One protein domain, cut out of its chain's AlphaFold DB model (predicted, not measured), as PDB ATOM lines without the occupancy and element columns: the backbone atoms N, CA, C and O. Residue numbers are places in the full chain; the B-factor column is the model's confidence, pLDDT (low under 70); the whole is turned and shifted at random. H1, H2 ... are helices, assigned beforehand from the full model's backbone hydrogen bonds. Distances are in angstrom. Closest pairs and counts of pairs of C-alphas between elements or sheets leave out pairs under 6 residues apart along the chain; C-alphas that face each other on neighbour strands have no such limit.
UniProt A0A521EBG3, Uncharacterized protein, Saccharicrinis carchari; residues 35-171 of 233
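This is residues 35 to 171 of the 233 residues of an uncharacterized protein of Saccharicrinis carchari (UniProt A0A521EBG3). Four helices form a bundle: H2, H3 and H4 make a slanted row, and H1 runs along one side of it. Residues 62 to 76 fold back along H1 to the start of H2, and the long stretch 120 to 153 gathers at the end of the bundle where H1 and H4 begin and H3 ends. The printed part has 137 residues, with four named helices in the order H1, H2, H3, H4 and no named strand; the class is all helix. It is compact, with a radius of gyration of the C-alphas of 15.0 A and spans of 43 by 30 by 22 A.

H1, residues 40 to 61, is close to but not clearly touching H2, residues 77 to 93; they run the same way at a shallow tilt of 25 degrees. H2 and H3, residues 100 to 119, form a helical hairpin and touch at a steep tilt of 44 degrees, the closest C-alphas being those of Leu 81 and Cys 113, 5.6 A apart. H1 and H3 only just touch, with 3 pairs of C-alphas within 8 A, the closest those of Ile 58 and Asp 102, 6.4 A. Residues 40 to 47 of H1 touch H4, residues 154 to 166; the closest C-alphas are those of Leu 47 and Phe 164, 5.8 A. H2 and H4 are apart. In H1, H2, H3 and H4 every O i to N i+4 pair is within hydrogen-bond range.

H1 begins at C-alpha 40 (29.364, -5.012, 162.889) and is 30.8 A long. H2 measures 24.0 A and H3 28.5 A. H4, 18.0 A, ends at C-alpha 166 (26.702, 4.372, 149.704).

The C-alphas farthest apart, those of Asp 95 and Glu 129, are 44.2 A apart. The printed part has no cut. The links H1 to H2 and H3 to H4 are long. No printed residue is under 70 in pLDDT.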
ATOM      1  N   ASN A  35      17.799  -2.454 155.768       86.62
ATOM      2  CA  ASN A  35      18.659  -1.718 156.687       86.62
ATOM      3  C   ASN A  35      20.058  -2.362 156.752       86.62
ATOM      4  O   ASN A  35      20.175  -3.587 156.600       86.62
ATOM      5  N   PRO A  36      21.115  -1.572 157.026       90.31
ATOM      6  CA  PRO A  36      22.417  -2.121 157.377       90.31
ATOM      7  C   PRO A  36      22.294  -3.129 158.529       90.31
ATOM      8  O   PRO A  36      21.501  -2.890 159.444       90.31
ATOM      9  N   PRO A  37      23.080  -4.221 158.532       93.00
ATOM     10  CA  PRO A  37      23.087  -5.160 159.648       93.00
ATOM     11  C   PRO A  37      23.402  -4.471 160.980       93.00
ATOM     12  O   PRO A  37      24.248  -3.574 161.041       93.00
ATOM     13  N   ASP A  38      22.759  -4.923 162.057       90.88
ATOM     14  CA  ASP A  38      23.021  -4.400 163.403       90.88
ATOM     15  C   ASP A  38      24.367  -4.875 163.956       90.88
ATOM     16  O   ASP A  38      25.041  -4.145 164.684       90.88
ATOM     17  N   ARG A  39      24.783  -6.094 163.588       93.62
ATOM     18  CA  ARG A  39      26.084  -6.654 163.964       93.62
ATOM     19  C   ARG A  39      27.172  -6.123 163.041       93.62
ATOM     20  O   ARG A  39      27.092  -6.273 161.821       93.62
ATOM     21  N   VAL A  40      28.226  -5.566 163.633       94.12
ATOM     22  CA  VAL A  40      29.364  -5.012 162.889       94.12
ATOM     23  C   VAL A  40      30.061  -6.090 162.068       94.12
ATOM     24  O   VAL A  40      30.438  -5.838 160.929       94.12
ATOM     25  N   GLU A  41      30.190  -7.305 162.594       95.38
ATOM     26  CA  GLU A  41      30.836  -8.414 161.893       95.38
ATOM     27  C   GLU A  41      30.078  -8.795 160.618       95.38
ATOM     28  O   GLU A  41      30.685  -9.022 159.572       95.38
ATOM     29  N   GLU A  42      28.745  -8.802 160.685       95.94
ATOM     30  CA  GLU A  42      27.899  -9.044 159.519       95.94
ATOM     31  C   GLU A  42      27.987  -7.890 158.515       95.94
ATOM     32  O   GLU A  42      28.077  -8.126 157.308       95.94
ATOM     33  N   LEU A  43      28.001  -6.644 159.000       95.38
ATOM     34  CA  LEU A  43      28.179  -5.463 158.159       95.38
ATOM     35  C   LEU A  43      29.509  -5.533 157.399       95.38
ATOM     36  O   LEU A  43      29.508  -5.399 156.177       95.38
ATOM     37  N   LEU A  44      30.619  -5.794 158.095       95.88
ATOM     38  CA  LEU A  44      31.955  -5.931 157.507       95.88
ATOM     39  C   LEU A  44      32.002  -7.060 156.475       95.88
ATOM     40  O   LEU A  44      32.487  -6.853 155.365       95.88
ATOM     41  N   PHE A  45      31.441  -8.223 156.810       96.50
ATOM     42  CA  PHE A  45      31.335  -9.368 155.908       96.50
ATOM     43  C   PHE A  45      30.587  -9.029 154.613       96.50
ATOM     44  O   PHE A  45      31.111  -9.231 153.515       96.50
ATOM     45  N   ARG A  46      29.372  -8.477 154.722       95.38
ATOM     46  CA  ARG A  46      28.553  -8.138 153.550       95.38
ATOM     47  C   ARG A  46      29.185  -7.021 152.725       95.38
ATOM     48  O   ARG A  46      29.112  -7.057 151.499       95.38
ATOM     49  N   LEU A  47      29.782  -6.028 153.382       95.19
ATOM     50  CA  LEU A  47      30.430  -4.910 152.708       95.19
ATOM     51  C   LEU A  47      31.656  -5.369 151.923       95.19
ATOM     52  O   LEU A  47      31.781  -5.040 150.747       95.19
ATOM     53  N   HIS A  48      32.500  -6.199 152.535       96.69
ATOM     54  CA  HIS A  48      33.637  -6.820 151.867       96.69
ATOM     55  C   HIS A  48      33.202  -7.616 150.633       96.69
ATOM     56  O   HIS A  48      33.714  -7.374 149.544       96.69
ATOM     57  N   ALA A  49      32.204  -8.497 150.769       95.50
ATOM     58  CA  ALA A  49      31.694  -9.279 149.643       95.50
ATOM     59  C   ALA A  49      31.196  -8.387 148.490       95.50
ATOM     60  O   ALA A  49      31.488  -8.650 147.324       95.50
ATOM     61  N   ARG A  50      30.486  -7.294 148.808       94.81
ATOM     62  CA  ARG A  50      30.029  -6.313 147.812       94.81
ATOM     63  C   ARG A  50      31.191  -5.610 147.114       94.81
ATOM     64  O   ARG A  50      31.137  -5.443 145.900       94.81
ATOM     65  N   TYR A  51      32.220  -5.206 147.855       96.75
ATOM     66  CA  TYR A  51      33.381  -4.522 147.283       96.75
ATOM     67  C   TYR A  51      34.190  -5.452 146.385       96.75
ATOM     68  O   TYR A  51      34.511  -5.076 145.265       96.75
ATOM     69  N   VAL A  52      34.446  -6.683 146.827       96.19
ATOM     70  CA  VAL A  52      35.153  -7.703 146.039       96.19
ATOM     71  C   VAL A  52      34.446  -7.959 144.701       96.19
ATOM     72  O   VAL A  52      35.095  -7.974 143.655       96.19
ATOM     73  N   CYS A  53      33.114  -8.083 144.704       95.06
ATOM     74  CA  CYS A  53      32.341  -8.184 143.465       95.06
ATOM     75  C   CYS A  53      32.444  -6.913 142.609       95.06
ATOM     76  O   CYS A  53      32.694  -7.011 141.412       95.06
ATOM     77  N   LYS A  54      32.302  -5.723 143.206       95.50
ATOM     78  CA  LYS A  54      32.340  -4.463 142.451       95.50
ATOM     79  C   LYS A  54      33.717  -4.179 141.844       95.50
ATOM     80  O   LYS A  54      33.770  -3.646 140.745       95.50
ATOM     81  N   VAL A  55      34.814  -4.563 142.499       95.69
ATOM     82  CA  VAL A  55      36.170  -4.473 141.926       95.69
ATOM     83  C   VAL A  55      36.281  -5.310 140.655       95.69
ATOM     84  O   VAL A  55      36.783  -4.819 139.649       95.69
ATOM     85  N   LYS A  56      35.758  -6.541 140.670       94.81
ATOM     86  CA  LYS A  56      35.712  -7.387 139.471       94.81
ATOM     87  C   LYS A  56      34.939  -6.722 138.335       94.81
ATOM     88  O   LYS A  56      35.398  -6.762 137.198       94.81
ATOM     89  N   ASP A  57      33.779  -6.149 138.647       94.12
ATOM     90  CA  ASP A  57      32.953  -5.465 137.652       94.12
ATOM     91  C   ASP A  57      33.696  -4.251 137.076       94.12
ATOM     92  O   ASP A  57      33.786  -4.131 135.865       94.12
ATOM     93  N   ILE A  58      34.330  -3.426 137.919       95.00
ATOM     94  CA  ILE A  58      35.129  -2.266 137.486       95.00
ATOM     95  C   ILE A  58      36.268  -2.681 136.547       95.00
ATOM     96  O   ILE A  58      36.429  -2.084 135.487       95.00
ATOM     97  N   ILE A  59      37.045  -3.706 136.911       94.56
ATOM     98  CA  ILE A  59      38.166  -4.194 136.087       94.56
ATOM     99  C   ILE A  59      37.672  -4.643 134.711       94.56
ATOM    100  O   ILE A  59      38.301  -4.351 133.699       94.56
ATOM    101  N   LYS A  60      36.533  -5.342 134.683       92.88
ATOM    102  CA  LYS A  60      35.923  -5.832 133.451       92.88
ATOM    103  C   LYS A  60      35.345  -4.697 132.600       92.88
ATOM    104  O   LYS A  60      35.531  -4.702 131.391       92.88
ATOM    105  N   ASP A  61      34.624  -3.766 133.215       93.94
ATOM    106  CA  ASP A  61      33.908  -2.696 132.515       93.94
ATOM    107  C   ASP A  61      34.868  -1.638 131.939       93.94
ATOM    108  O   ASP A  61      34.522  -0.975 130.962       93.94
ATOM    109  N   ASN A  62      36.078  -1.515 132.500       94.31
ATOM    110  CA  ASN A  62      37.124  -0.584 132.055       94.31
ATOM    111  C   ASN A  62      38.249  -1.261 131.244       94.31
ATOM    112  O   ASN A  62      39.268  -0.632 130.974       94.31
ATOM    113  N   ASP A  63      38.064  -2.526 130.849       90.38
ATOM    114  CA  ASP A  63      38.954  -3.270 129.943       90.38
ATOM    115  C   ASP A  63      40.429  -3.349 130.392       90.38
ATOM    116  O   ASP A  63      41.369  -3.242 129.606       90.38
ATOM    117  N   PHE A  64      40.665  -3.554 131.693       91.44
ATOM    118  CA  PHE A  64      42.019  -3.709 132.237       91.44
ATOM    119  C   PHE A  64      42.563  -5.132 132.012       91.44
ATOM    120  O   PHE A  64      42.895  -5.834 132.969       91.44
ATOM    121  N   GLU A  65      42.657  -5.573 130.753       78.94
ATOM    122  CA  GLU A  65      43.000  -6.956 130.368       78.94
ATOM    123  C   GLU A  65      44.356  -7.451 130.919       78.94
ATOM    124  O   GLU A  65      44.556  -8.655 131.089       78.94
ATOM    125  N   GLY A  66      45.286  -6.546 131.246       84.06
ATOM    126  CA  GLY A  66      46.584  -6.883 131.842       84.06
ATOM    127  C   GLY A  66      46.572  -7.056 133.366       84.06
ATOM    128  O   GLY A  66      47.540  -7.570 133.932       84.06
ATOM    129  N   PHE A  67      45.496  -6.658 134.048       91.88
ATOM    130  CA  PHE A  67      45.395  -6.750 135.499       91.88
ATOM    131  C   PHE A  67      44.687  -8.041 135.919       91.88
ATOM    132  O   PHE A  67      43.491  -8.237 135.700       91.88
ATOM    133  N   THR A  68      45.418  -8.942 136.577       89.69
ATOM    134  CA  THR A  68      44.843 -10.204 137.056       89.69
ATOM    135  C   THR A  68      44.195 -10.019 138.426       89.69
ATOM    136  O   THR A  68      44.875  -9.728 139.407       89.69
ATOM    137  N   PHE A  69      42.885 -10.264 138.509       92.12
ATOM    138  CA  PHE A  69      42.138 -10.280 139.765       92.12
ATOM    139  C   PHE A  69      41.483 -11.638 140.019       92.12
ATOM    140  O   PHE A  69      40.650 -12.105 139.238       92.12
ATOM    141  N   VAL A  70      41.823 -12.256 141.150       89.88
ATOM    142  CA  VAL A  70      41.274 -13.547 141.575       89.88
ATOM    143  C   VAL A  70      40.399 -13.341 142.807       89.88
ATOM    144  O   VAL A  70      40.880 -13.023 143.890       89.88
ATOM    145  N   LEU A  71      39.091 -13.574 142.651       87.62
ATOM    146  CA  LEU A  71      38.105 -13.427 143.733       87.62
ATOM    147  C   LEU A  71      38.477 -14.222 144.995       87.62
ATOM    148  O   LEU A  71      38.249 -13.748 146.103       87.62
ATOM    149  N   GLY A  72      39.033 -15.425 144.821       87.81
ATOM    150  CA  GLY A  72      39.396 -16.322 145.921       87.81
ATOM    151  C   GLY A  72      40.539 -15.813 146.800       87.81
ATOM    152  O   GLY A  72      40.627 -16.228 147.951       87.81
ATOM    153  N   ASP A  73      41.361 -14.890 146.298       90.25
ATOM    154  CA  ASP A  73      42.511 -14.353 147.032       90.25
ATOM    155  C   ASP A  73      42.105 -13.186 147.946       90.25
ATOM    156  O   ASP A  73      42.806 -12.842 148.900       90.25
ATOM    157  N   CYS A  74      40.937 -12.588 147.694       93.81
ATOM    158  CA  CYS A  74      40.381 -11.506 148.497       93.81
ATOM    159  C   CYS A  74      39.445 -12.046 149.576       93.81
ATOM    160  O   CYS A  74      38.224 -11.966 149.453       93.81
ATOM    161  N   ILE A  75      40.025 -12.593 150.645       95.69
ATOM    162  CA  ILE A  75      39.269 -13.150 151.780       95.69
ATOM    163  C   ILE A  75      39.135 -12.183 152.963       95.69
ATOM    164  O   ILE A  75      38.345 -12.440 153.870       95.69
ATOM    165  N   CYS A  76      39.896 -11.089 152.984       96.81
ATOM    166  CA  CYS A  76      39.831 -10.056 154.018       96.81
ATOM    167  C   CYS A  76      40.093  -8.653 153.449       96.81
ATOM    168  O   CYS A  76      40.602  -8.495 152.335       96.81
ATOM    169  N   PHE A  77      39.814  -7.614 154.247       97.75
ATOM    170  CA  PHE A  77      40.055  -6.224 153.843       97.75
ATOM    171  C   PHE A  77      41.529  -5.919 153.559       97.75
ATOM    172  O   PHE A  77      41.800  -5.049 152.740       97.75
ATOM    173  N   SER A  78      42.479  -6.630 154.175       97.81
ATOM    174  CA  SER A  78      43.902  -6.479 153.851       97.81
ATOM    175  C   SER A  78      44.208  -6.889 152.409       97.81
ATOM    176  O   SER A  78      44.933  -6.174 151.724       97.81
ATOM    177  N   ASN A  79      43.652  -8.013 151.939       97.19
ATOM    178  CA  ASN A  79      43.840  -8.467 150.555       97.19
ATOM    179  C   ASN A  79      43.167  -7.511 149.568       97.19
ATOM    180  O   ASN A  79      43.729  -7.188 148.524       97.19
ATOM    181  N   LEU A  80      41.973  -7.031 149.924       97.31
ATOM    182  CA  LEU A  80      41.245  -6.066 149.112       97.31
ATOM    183  C   LEU A  80      41.986  -4.724 149.026       97.31
ATOM    184  O   LEU A  80      42.086  -4.161 147.942       97.31
ATOM    185  N   LEU A  81      42.526  -4.220 150.139       97.94
ATOM    186  CA  LEU A  81      43.327  -2.993 150.163       97.94
ATOM    187  C   LEU A  81      44.562  -3.121 149.267       97.94
ATOM    188  O   LEU A  81      44.807  -2.242 148.452       97.94
ATOM    189  N   ASP A  82      45.302  -4.222 149.397       97.38
ATOM    190  CA  ASP A  82      46.469  -4.512 148.559       97.38
ATOM    191  C   ASP A  82      46.097  -4.584 147.070       97.38
ATOM    192  O   ASP A  82      46.754  -3.973 146.233       97.38
ATOM    193  N   THR A  83      44.986  -5.247 146.740       97.06
ATOM    194  CA  THR A  83      44.476  -5.314 145.363       97.06
ATOM    195  C   THR A  83      44.126  -3.933 144.814       97.06
ATOM    196  O   THR A  83      44.505  -3.610 143.692       97.06
ATOM    197  N   LEU A  84      43.396  -3.119 145.581       97.25
ATOM    198  CA  LEU A  84      42.998  -1.776 145.156       97.25
ATOM    199  C   LEU A  84      44.220  -0.878 144.945       97.25
ATOM    200  O   LEU A  84      44.270  -0.161 143.953       97.25
ATOM    201  N   SER A  85      45.216  -0.952 145.832       97.56
ATOM    202  CA  SER A  85      46.477  -0.223 145.671       97.56
ATOM    203  C   SER A  85      47.231  -0.675 144.419       97.56
ATOM    204  O   SER A  85      47.600   0.160 143.606       97.56
ATOM    205  N   LYS A  86      47.365  -1.988 144.188       96.44
ATOM    206  CA  LYS A  86      48.000  -2.523 142.970       96.44
ATOM    207  C   LYS A  86      47.273  -2.107 141.697       96.44
ATOM    208  O   LYS A  86      47.918  -1.848 140.691       96.44
ATOM    209  N   LEU A  87      45.941  -2.052 141.729       96.25
ATOM    210  CA  LEU A  87      45.158  -1.554 140.602       96.25
ATOM    211  C   LEU A  87      45.417  -0.059 140.373       96.25
ATOM    212  O   LEU A  87      45.541   0.363 139.230       96.25
ATOM    213  N   GLN A  88      45.533   0.734 141.444       96.75
ATOM    214  CA  GLN A  88      45.908   2.145 141.347       96.75
ATOM    215  C   GLN A  88      47.286   2.324 140.711       96.75
ATOM    216  O   GLN A  88      47.429   3.118 139.784       96.75
ATOM    217  N   ASP A  89      48.275   1.569 141.184       96.69
ATOM    218  CA  ASP A  89      49.640   1.604 140.661       96.69
ATOM    219  C   ASP A  89      49.664   1.180 139.188       96.69
ATOM    220  O   ASP A  89      50.223   1.890 138.357       96.69
ATOM    221  N   TYR A  90      48.950   0.107 138.837       96.31
ATOM    222  CA  TYR A  90      48.803  -0.348 137.455       96.31
ATOM    223  C   TYR A  90      48.201   0.730 136.541       96.31
ATOM    224  O   TYR A  90      48.718   0.957 135.447       96.31
ATOM    225  N   MET A  91      47.140   1.420 136.976       95.44
ATOM    226  CA  MET A  91      46.554   2.520 136.201       95.44
ATOM    227  C   MET A  91      47.553   3.662 135.996       95.44
ATOM    228  O   MET A  91      47.688   4.158 134.881       95.44
ATOM    229  N   ASN A  92      48.291   4.037 137.045       95.25
ATOM    230  CA  ASN A  92      49.287   5.107 136.980       95.25
ATOM    231  C   ASN A  92      50.464   4.753 136.055       95.25
ATOM    232  O   ASN A  92      50.920   5.597 135.290       95.25
ATOM    233  N   GLU A  93      50.962   3.517 136.122       96.50
ATOM    234  CA  GLU A  93      52.096   3.044 135.318       96.50
ATOM    235  C   GLU A  93      51.764   2.939 133.825       96.50
ATOM    236  O   GLU A  93      52.645   3.120 132.985       96.50
ATOM    237  N   ASN A  94      50.501   2.656 133.495       94.81
ATOM    238  CA  ASN A  94      50.043   2.440 132.122       94.81
ATOM    239  C   ASN A  94      49.249   3.629 131.546       94.81
ATOM    240  O   ASN A  94      48.730   3.510 130.440       94.81
ATOM    241  N   ASP A  95      49.152   4.750 132.275       93.81
ATOM    242  CA  ASP A  95      48.353   5.938 131.911       93.81
ATOM    243  C   ASP A  95      46.898   5.585 131.531       93.81
ATOM    244  O   ASP A  95      46.335   6.050 130.538       93.81
ATOM    245  N   LEU A  96      46.298   4.686 132.316       93.62
ATOM    246  CA  LEU A  96      44.932   4.214 132.108       93.62
ATOM    247  C   LEU A  96      43.943   5.053 132.909       93.62
ATOM    248  O   LEU A  96      44.178   5.401 134.067       93.62
ATOM    249  N   TRP A  97      42.785   5.296 132.300       92.00
ATOM    250  CA  TRP A  97      41.713   6.090 132.884       92.00
ATOM    251  C   TRP A  97      40.474   5.222 133.078       92.00
ATOM    252  O   TRP A  97      40.013   4.557 132.153       92.00
ATOM    253  N   MET A  98      39.950   5.232 134.300       93.31
ATOM    254  CA  MET A  98      38.671   4.618 134.642       93.31
ATOM    255  C   MET A  98      37.546   5.618 134.361       93.31
ATOM    256  O   MET A  98      37.747   6.822 134.515       93.31
ATOM    257  N   GLU A  99      36.359   5.142 133.988       91.00
ATOM    258  CA  GLU A  99      35.182   6.009 133.886       91.00
ATOM    259  C   GLU A  99      34.904   6.708 135.228       91.00
ATOM    260  O   GLU A  99      35.061   6.112 136.295       91.00
ATOM    261  N   ASP A 100      34.496   7.981 135.185       88.12
ATOM    262  CA  ASP A 100      34.409   8.846 136.370       88.12
ATOM    263  C   ASP A 100      33.548   8.258 137.497       88.12
ATOM    264  O   ASP A 100      33.903   8.340 138.679       88.12
ATOM    265  N   THR A 101      32.411   7.638 137.162       88.38
ATOM    266  CA  THR A 101      31.545   6.996 138.155       88.38
ATOM    267  C   THR A 101      32.273   5.840 138.837       88.38
ATOM    268  O   THR A 101      32.265   5.750 140.071       88.38
ATOM    269  N   ASP A 102      32.886   4.955 138.054       93.25
ATOM    270  CA  ASP A 102      33.637   3.821 138.582       93.25
ATOM    271  C   ASP A 102      34.868   4.279 139.368       93.25
ATOM    272  O   ASP A 102      35.110   3.747 140.453       93.25
ATOM    273  N   TYR A 103      35.567   5.326 138.924       93.81
ATOM    274  CA  TYR A 103      36.711   5.897 139.636       93.81
ATOM    275  C   TYR A 103      36.304   6.416 141.015       93.81
ATOM    276  O   TYR A 103      36.945   6.127 142.027       93.81
ATOM    277  N   MET A 104      35.162   7.098 141.103       92.25
ATOM    278  CA  MET A 104      34.624   7.563 142.381       92.25
ATOM    279  C   MET A 104      34.145   6.421 143.287       92.25
ATOM    280  O   MET A 104      34.194   6.538 144.517       92.25
ATOM    281  N   VAL A 105      33.657   5.309 142.730       94.75
ATOM    282  CA  VAL A 105      33.374   4.086 143.506       94.75
ATOM    283  C   VAL A 105      34.680   3.461 144.001       94.75
ATOM    284  O   VAL A 105      34.802   3.169 145.191       94.75
ATOM    285  N   PHE A 106      35.673   3.318 143.125       96.56
ATOM    286  CA  PHE A 106      37.000   2.796 143.431       96.56
ATOM    287  C   PHE A 106      37.665   3.568 144.578       96.56
ATOM    288  O   PHE A 106      38.044   2.966 145.585       96.56
ATOM    289  N   LEU A 107      37.712   4.901 144.495       95.38
ATOM    290  CA  LEU A 107      38.291   5.748 145.540       95.38
ATOM    291  C   LEU A 107      37.572   5.597 146.885       95.38
ATOM    292  O   LEU A 107      38.221   5.588 147.933       95.38
ATOM    293  N   ARG A 108      36.243   5.438 146.889       95.56
ATOM    294  CA  ARG A 108      35.482   5.192 148.127       95.56
ATOM    295  C   ARG A 108      35.788   3.828 148.727       95.56
ATOM    296  O   ARG A 108      35.931   3.737 149.946       95.56
ATOM    297  N   MET A 109      35.919   2.789 147.904       97.25
ATOM    298  CA  MET A 109      36.332   1.467 148.380       97.25
ATOM    299  C   MET A 109      37.741   1.517 148.981       97.25
ATOM    300  O   MET A 109      37.935   1.044 150.101       97.25
ATOM    301  N   LEU A 110      38.693   2.156 148.294       96.94
ATOM    302  CA  LEU A 110      40.069   2.316 148.768       96.94
ATOM    303  C   LEU A 110      40.125   3.091 150.090       96.94
ATOM    304  O   LEU A 110      40.698   2.611 151.069       96.94
ATOM    305  N   SER A 111      39.463   4.249 150.149       96.31
ATOM    306  CA  SER A 111      39.374   5.077 151.356       96.31
ATOM    307  C   SER A 111      38.740   4.320 152.525       96.31
ATOM    308  O   SER A 111      39.216   4.403 153.658       96.31
ATOM    309  N   PHE A 112      37.709   3.515 152.262       96.75
ATOM    310  CA  PHE A 112      37.097   2.681 153.289       96.75
ATOM    311  C   PHE A 112      38.044   1.590 153.802       96.75
ATOM    312  O   PHE A 112      38.154   1.386 155.011       96.75
ATOM    313  N   CYS A 113      38.762   0.901 152.916       97.06
ATOM    314  CA  CYS A 113      39.749  -0.097 153.320       97.06
ATOM    315  C   CYS A 113      40.870   0.530 154.172       97.06
ATOM    316  O   CYS A 113      41.264  -0.037 155.192       97.06
ATOM    317  N   GLN A 114      41.325   1.736 153.819       96.69
ATOM    318  CA  GLN A 114      42.266   2.518 154.632       96.69
ATOM    319  C   GLN A 114      41.667   2.907 155.993       96.69
ATOM    320  O   GLN A 114      42.349   2.832 157.018       96.69
ATOM    321  N   PHE A 115      40.382   3.262 156.035       95.62
ATOM    322  CA  PHE A 115      39.664   3.510 157.282       95.62
ATOM    323  C   PHE A 115      39.637   2.259 158.174       95.62
ATOM    324  O   PHE A 115      40.043   2.345 159.332       95.62
ATOM    325  N   ILE A 116      39.286   1.078 157.648       96.25
ATOM    326  CA  ILE A 116      39.348  -0.191 158.400       96.25
ATOM    327  C   ILE A 116      40.768  -0.488 158.899       96.25
ATOM    328  O   ILE A 116      40.945  -0.928 160.041       96.25
ATOM    329  N   ALA A 117      41.790  -0.215 158.087       96.31
ATOM    330  CA  ALA A 117      43.181  -0.370 158.497       96.31
ATOM    331  C   ALA A 117      43.546   0.560 159.666       96.31
ATOM    332  O   ALA A 117      44.253   0.148 160.587       96.31
ATOM    333  N   SER A 118      43.028   1.793 159.672       95.25
ATOM    334  CA  SER A 118      43.222   2.730 160.783       95.25
ATOM    335  C   SER A 118      42.533   2.256 162.069       95.25
ATOM    336  O   SER A 118      43.161   2.256 163.129       95.25
ATOM    337  N   LEU A 119      41.296   1.755 161.966       93.00
ATOM    338  CA  LEU A 119      40.523   1.222 163.090       93.00
ATOM    339  C   LEU A 119      41.169  -0.021 163.700       93.00
ATOM    340  O   LEU A 119      41.175  -0.191 164.916       93.00
ATOM    341  N   SER A 120      41.784  -0.858 162.867       92.69
ATOM    342  CA  SER A 120      42.437  -2.106 163.281       92.69
ATOM    343  C   SER A 120      43.665  -1.906 164.178       92.69
ATOM    344  O   SER A 120      44.185  -2.874 164.728       92.69
ATOM    345  N   ARG A 121      44.120  -0.659 164.369       91.31
ATOM    346  CA  ARG A 121      45.133  -0.298 165.375       91.31
ATOM    347  C   ARG A 121      44.560  -0.253 166.795       91.31
ATOM    348  O   ARG A 121      45.314  -0.355 167.758       91.31
ATOM    349  N   SER A 122      43.246  -0.077 166.927       91.62
ATOM    350  CA  SER A 122      42.545  -0.033 168.207       91.62
ATOM    351  C   SER A 122      42.259  -1.437 168.737       91.62
ATOM    352  O   SER A 122      41.908  -2.354 167.995       91.62
ATOM    353  N   GLU A 123      42.339  -1.588 170.059       90.12
ATOM    354  CA  GLU A 123      42.047  -2.842 170.756       90.12
ATOM    355  C   GLU A 123      40.606  -3.324 170.524       90.12
ATOM    356  O   GLU A 123      40.355  -4.528 170.524       90.12
ATOM    357  N   ALA A 124      39.666  -2.401 170.281       90.94
ATOM    358  CA  ALA A 124      38.264  -2.731 170.026       90.94
ATOM    359  C   ALA A 124      38.067  -3.561 168.747       90.94
ATOM    360  O   ALA A 124      37.147  -4.372 168.685       90.94
ATOM    361  N   TYR A 125      38.963  -3.405 167.770       92.31
ATOM    362  CA  TYR A 125      38.891  -4.050 166.459       92.31
ATOM    363  C   TYR A 125      39.758  -5.307 166.343       92.31
ATOM    364  O   TYR A 125      39.904  -5.861 165.250       92.31
ATOM    365  N   LYS A 126      40.326  -5.778 167.457       93.81
ATOM    366  CA  LYS A 126      40.948  -7.103 167.522       93.81
ATOM    367  C   LYS A 126      39.887  -8.186 167.630       93.81
ATOM    368  O   LYS A 126      38.807  -7.958 168.180       93.81
ATOM    369  N   ILE A 127      40.211  -9.370 167.126       95.06
ATOM    370  CA  ILE A 127      39.313 -10.519 167.184       95.06
ATOM    371  C   ILE A 127      39.442 -11.200 168.544       95.06
ATOM    372  O   ILE A 127      40.541 -11.538 168.985       95.06
ATOM    373  N   LYS A 128      38.312 -11.414 169.223       92.75
ATOM    374  CA  LYS A 128      38.281 -12.026 170.558       92.75
ATOM    375  C   LYS A 128      38.815 -13.459 170.541       92.75
ATOM    376  O   LYS A 128      39.524 -13.861 171.457       92.75
ATOM    377  N   GLU A 129      38.472 -14.210 169.502       93.38
ATOM    378  CA  GLU A 129      38.847 -15.610 169.310       93.38
ATOM    379  C   GLU A 129      40.302 -15.775 168.839       93.38
ATOM    380  O   GLU A 129      40.886 -16.840 169.018       93.38
ATOM    381  N   ASN A 130      40.899 -14.732 168.247       91.88
ATOM    382  CA  ASN A 130      42.286 -14.734 167.787       91.88
ATOM    383  C   ASN A 130      42.896 -13.319 167.887       91.88
ATOM    384  O   ASN A 130      42.760 -12.533 166.948       91.88
ATOM    385  N   PRO A 131      43.603 -13.000 168.987       87.62
ATOM    386  CA  PRO A 131      44.154 -11.663 169.225       87.62
ATOM    387  C   PRO A 131      45.197 -11.183 168.205       87.62
ATOM    388  O   PRO A 131      45.478  -9.985 168.158       87.62
ATOM    389  N   GLU A 132      45.777 -12.085 167.407       90.88
ATOM    390  CA  GLU A 132      46.710 -11.737 166.325       90.88
ATOM    391  C   GLU A 132      45.979 -11.211 165.082       90.88
ATOM    392  O   GLU A 132      46.582 -10.565 164.223       90.88
ATOM    393  N   LYS A 133      44.667 -11.460 164.982       94.62
ATOM    394  CA  LYS A 133      43.819 -10.977 163.893       94.62
ATOM    395  C   LYS A 133      43.046  -9.724 164.291       94.62
ATOM    396  O   LYS A 133      42.686  -9.503 165.449       94.62
ATOM    397  N   THR A 134      42.741  -8.912 163.285       96.25
ATOM    398  CA  THR A 134      41.968  -7.670 163.409       96.25
ATOM    399  C   THR A 134      40.839  -7.637 162.384       96.25
ATOM    400  O   THR A 134      40.779  -8.492 161.502       96.25
ATOM    401  N   ALA A 135      39.970  -6.629 162.444       94.38
ATOM    402  CA  ALA A 135      38.962  -6.385 161.410       94.38
ATOM    403  C   ALA A 135      39.553  -6.264 159.985       94.38
ATOM    404  O   ALA A 135      38.857  -6.552 159.013       94.38
ATOM    405  N   LEU A 136      40.828  -5.877 159.853       96.75
ATOM    406  CA  LEU A 136      41.537  -5.822 158.573       96.75
ATOM    407  C   LEU A 136      41.965  -7.212 158.069       96.75
ATOM    408  O   LEU A 136      41.890  -7.469 156.869       96.75
ATOM    409  N   THR A 137      42.429  -8.093 158.963       96.94
ATOM    410  CA  THR A 137      43.099  -9.364 158.608       96.94
ATOM    411  C   THR A 137      42.265 -10.616 158.877       96.94
ATOM    412  O   THR A 137      42.670 -11.727 158.524       96.94
ATOM    413  N   VAL A 138      41.106 -10.475 159.523       96.00
ATOM    414  CA  VAL A 138      40.183 -11.585 159.756       96.00
ATOM    415  C   VAL A 138      39.592 -12.069 158.438       96.00
ATOM    416  O   VAL A 138      39.231 -11.282 157.570       96.00
ATOM    417  N   GLU A 139      39.488 -13.386 158.295       95.12
ATOM    418  CA  GLU A 139      38.861 -13.992 157.130       95.12
ATOM    419  C   GLU A 139      37.347 -13.751 157.170       95.12
ATOM    420  O   GLU A 139      36.653 -14.169 158.098       95.12
ATOM    421  N   LEU A 140      36.830 -13.099 156.133       93.56
ATOM    422  CA  LEU A 140      35.431 -12.717 155.980       93.56
ATOM    423  C   LEU A 140      34.666 -13.742 155.131       93.56
ATOM    424  O   LEU A 140      33.821 -13.380 154.322       93.56
ATOM    425  N   SER A 141      34.942 -15.036 155.311       87.50
ATOM    426  CA  SER A 141      34.169 -16.114 154.677       87.50
ATOM    427  C   SER A 141      32.891 -16.450 155.454       87.50
ATOM    428  O   SER A 141      31.907 -16.910 154.877       87.50
ATOM    429  N   ASN A 142      32.879 -16.208 156.770       88.31
ATOM    430  CA  ASN A 142      31.718 -16.420 157.631       88.31
ATOM    431  C   ASN A 142      31.788 -15.520 158.876       88.31
ATOM    432  O   ASN A 142      32.627 -15.727 159.753       88.31
ATOM    433  N   TYR A 143      30.860 -14.567 158.984       89.50
ATOM    434  CA  TYR A 143      30.820 -13.598 160.085       89.50
ATOM    435  C   TYR A 143      30.469 -14.195 161.457       89.50
ATOM    436  O   TYR A 143      30.662 -13.540 162.473       89.50
ATOM    437  N   ASN A 144      29.972 -15.435 161.526       91.56
ATOM    438  CA  ASN A 144      29.709 -16.106 162.805       91.56
ATOM    439  C   ASN A 144      30.970 -16.719 163.434       91.56
ATOM    440  O   ASN A 144      30.893 -17.252 164.536       91.56
ATOM    441  N   LYS A 145      32.119 -16.677 162.744       90.75
ATOM    442  CA  LYS A 145      33.384 -17.253 163.229       90.75
ATOM    443  C   LYS A 145      34.238 -16.284 164.047       90.75
ATOM    444  O   LYS A 145      35.267 -16.705 164.568       90.75
ATOM    445  N   PHE A 146      33.860 -15.012 164.122       92.44
ATOM    446  CA  PHE A 146      34.630 -14.013 164.848       92.44
ATOM    447  C   PHE A 146      33.728 -12.994 165.532       92.44
ATOM    448  O   PHE A 146      32.611 -12.732 165.087       92.44
ATOM    449  N   THR A 147      34.260 -12.401 166.595       94.62
ATOM    450  CA  THR A 147      33.642 -11.303 167.331       94.62
ATOM    451  C   THR A 147      34.689 -10.233 167.597       94.62
ATOM    452  O   THR A 147      35.828 -10.541 167.967       94.62
ATOM    453  N   LEU A 148      34.316  -8.963 167.443       93.69
ATOM    454  CA  LEU A 148      35.187  -7.861 167.845       93.69
ATOM    455  C   LEU A 148      35.324  -7.802 169.375       93.69
ATOM    456  O   LEU A 148      34.387  -8.089 170.124       93.69
ATOM    457  N   LYS A 149      36.516  -7.448 169.863       92.81
ATOM    458  CA  LYS A 149      36.820  -7.444 171.301       92.81
ATOM    459  C   LYS A 149      36.089  -6.336 172.060       92.81
ATOM    460  O   LYS A 149      35.731  -6.537 173.222       92.81
ATOM    461  N   GLY A 150      35.919  -5.168 171.446       86.75
ATOM    462  CA  GLY A 150      35.352  -3.988 172.092       86.75
ATOM    463  C   GLY A 150      34.148  -3.418 171.349       86.75
ATOM    464  O   GLY A 150      33.921  -3.748 170.185       86.75
ATOM    465  N   PRO A 151      33.368  -2.546 172.012       88.31
ATOM    466  CA  PRO A 151      32.306  -1.819 171.340       88.31
ATOM    467  C   PRO A 151      32.901  -0.875 170.291       88.31
ATOM    468  O   PRO A 151      33.913  -0.216 170.536       88.31
ATOM    469  N   VAL A 152      32.240  -0.789 169.142       89.38
ATOM    470  CA  VAL A 152      32.554   0.192 168.100       89.38
ATOM    471  C   VAL A 152      32.009   1.556 168.513       89.38
ATOM    472  O   VAL A 152      30.867   1.649 168.971       89.38
ATOM    473  N   ALA A 153      32.805   2.617 168.365       89.50
ATOM    474  CA  ALA A 153      32.352   3.950 168.734       89.50
ATOM    475  C   ALA A 153      31.184   4.394 167.827       89.50
ATOM    476  O   ALA A 153      31.175   4.072 166.636       89.50
ATOM    477  N   PRO A 154      30.207   5.176 168.327       87.44
ATOM    478  CA  PRO A 154      29.031   5.570 167.541       87.44
ATOM    479  C   PRO A 154      29.365   6.227 166.194       87.44
ATOM    480  O   PRO A 154      28.768   5.884 165.174       87.44
ATOM    481  N   LYS A 155      30.372   7.106 166.171       85.56
ATOM    482  CA  LYS A 155      30.863   7.770 164.956       85.56
ATOM    483  C   LYS A 155      31.453   6.788 163.942       85.56
ATOM    484  O   LYS A 155      31.207   6.893 162.744       85.56
ATOM    485  N   GLU A 156      32.205   5.799 164.420       91.25
ATOM    486  CA  GLU A 156      32.771   4.745 163.578       91.25
ATOM    487  C   GLU A 156      31.656   3.860 163.009       91.25
ATOM    488  O   GLU A 156      31.661   3.558 161.817       91.25
ATOM    489  N   LEU A 157      30.655   3.513 163.824       91.25
ATOM    490  CA  LEU A 157      29.483   2.757 163.386       91.25
ATOM    491  C   LEU A 157      28.676   3.517 162.325       91.25
ATOM    492  O   LEU A 157      28.259   2.915 161.336       91.25
ATOM    493  N   ALA A 158      28.478   4.825 162.497       89.50
ATOM    494  CA  ALA A 158      27.817   5.667 161.504       89.50
ATOM    495  C   ALA A 158      28.580   5.660 160.168       89.50
ATOM    496  O   ALA A 158      27.971   5.475 159.114       89.50
ATOM    497  N   ASN A 159      29.913   5.756 160.207       90.88
ATOM    498  CA  ASN A 159      30.758   5.662 159.014       90.88
ATOM    499  C   ASN A 159      30.692   4.278 158.348       90.88
ATOM    500  O   ASN A 159      30.617   4.191 157.120       90.88
ATOM    501  N   LEU A 160      30.683   3.195 159.133       93.88
ATOM    502  CA  LEU A 160      30.523   1.826 158.631       93.88
ATOM    503  C   LEU A 160      29.172   1.646 157.925       93.88
ATOM    504  O   LEU A 160      29.131   1.170 156.792       93.88
ATOM    505  N   LYS A 161      28.073   2.077 158.557       93.62
ATOM    506  CA  LYS A 161      26.721   2.012 157.976       93.62
ATOM    507  C   LYS A 161      26.608   2.860 156.713       93.62
ATOM    508  O   LYS A 161      26.144   2.371 155.691       93.62
ATOM    509  N   ARG A 162      27.151   4.076 156.727       91.38
ATOM    510  CA  ARG A 162      27.203   4.936 155.540       91.38
ATOM    511  C   ARG A 162      27.986   4.299 154.391       91.38
ATOM    512  O   ARG A 162      27.567   4.389 153.241       91.38
ATOM    513  N   SER A 163      29.104   3.644 154.688       93.62
ATOM    514  CA  SER A 163      29.892   2.922 153.680       93.62
ATOM    515  C   SER A 163      29.130   1.720 153.132       93.62
ATOM    516  O   SER A 163      29.200   1.436 151.941       93.62
ATOM    517  N   PHE A 164      28.334   1.054 153.969       92.81
ATOM    518  CA  PHE A 164      27.431   0.002 153.524       92.81
ATOM    519  C   PHE A 164      26.347   0.519 152.572       92.81
ATOM    520  O   PHE A 164      26.104  -0.094 151.530       92.81
ATOM    521  N   ASP A 165      25.722   1.648 152.889       89.19
ATOM    522  CA  ASP A 165      24.635   2.192 152.075       89.19
ATOM    523  C   ASP A 165      25.140   2.797 150.767       89.19
ATOM    524  O   ASP A 165      24.546   2.566 149.717       89.19
ATOM    525  N   LEU A 166      26.247   3.543 150.818       88.81
ATOM    526  CA  LEU A 166      26.702   4.372 149.704       88.81
ATOM    527  C   LEU A 166      27.916   3.805 148.971       88.81
ATOM    528  O   LEU A 166      28.146   4.203 147.837       88.81
ATOM    529  N   GLY A 167      28.713   2.925 149.581       85.25
ATOM    530  CA  GLY A 167      30.104   2.659 149.182       85.25
ATOM    531  C   GLY A 167      30.313   2.254 147.722       85.25
ATOM    532  O   GLY A 167      31.328   2.615 147.137       85.25
ATOM    533  N   ILE A 168      29.328   1.585 147.117       91.88
ATOM    534  CA  ILE A 168      29.355   1.162 145.705       91.88
ATOM    535  C   ILE A 168      28.277   1.814 144.834       91.88
ATOM    536  O   ILE A 168      28.099   1.436 143.679       91.88
ATOM    537  N   GLU A 169      27.512   2.749 145.385       91.25
ATOM    538  CA  GLU A 169      26.354   3.325 144.705       91.25
ATOM    539  C   GLU A 169      26.741   4.540 143.857       91.25
ATOM    540  O   GLU A 169      27.605   5.330 144.256       91.25
ATOM    541  N   LYS A 170      26.056   4.746 142.724       89.31
ATOM    542  CA  LYS A 170      26.175   5.977 141.930       89.31
ATOM    543  C   LYS A 170      25.368   7.098 142.590       89.31
ATOM    544  O   LYS A 170      24.136   7.063 142.604       89.31
ATOM    545  N   ILE A 171      26.071   8.101 143.106       90.88
ATOM    546  CA  ILE A 171      25.477   9.321 143.662       90.88
ATOM    547  C   ILE A 171      25.323  10.326 142.521       90.88
ATOM    548  O   ILE A 171      26.306  10.676 141.878       90.88
TER     549      ILE A 171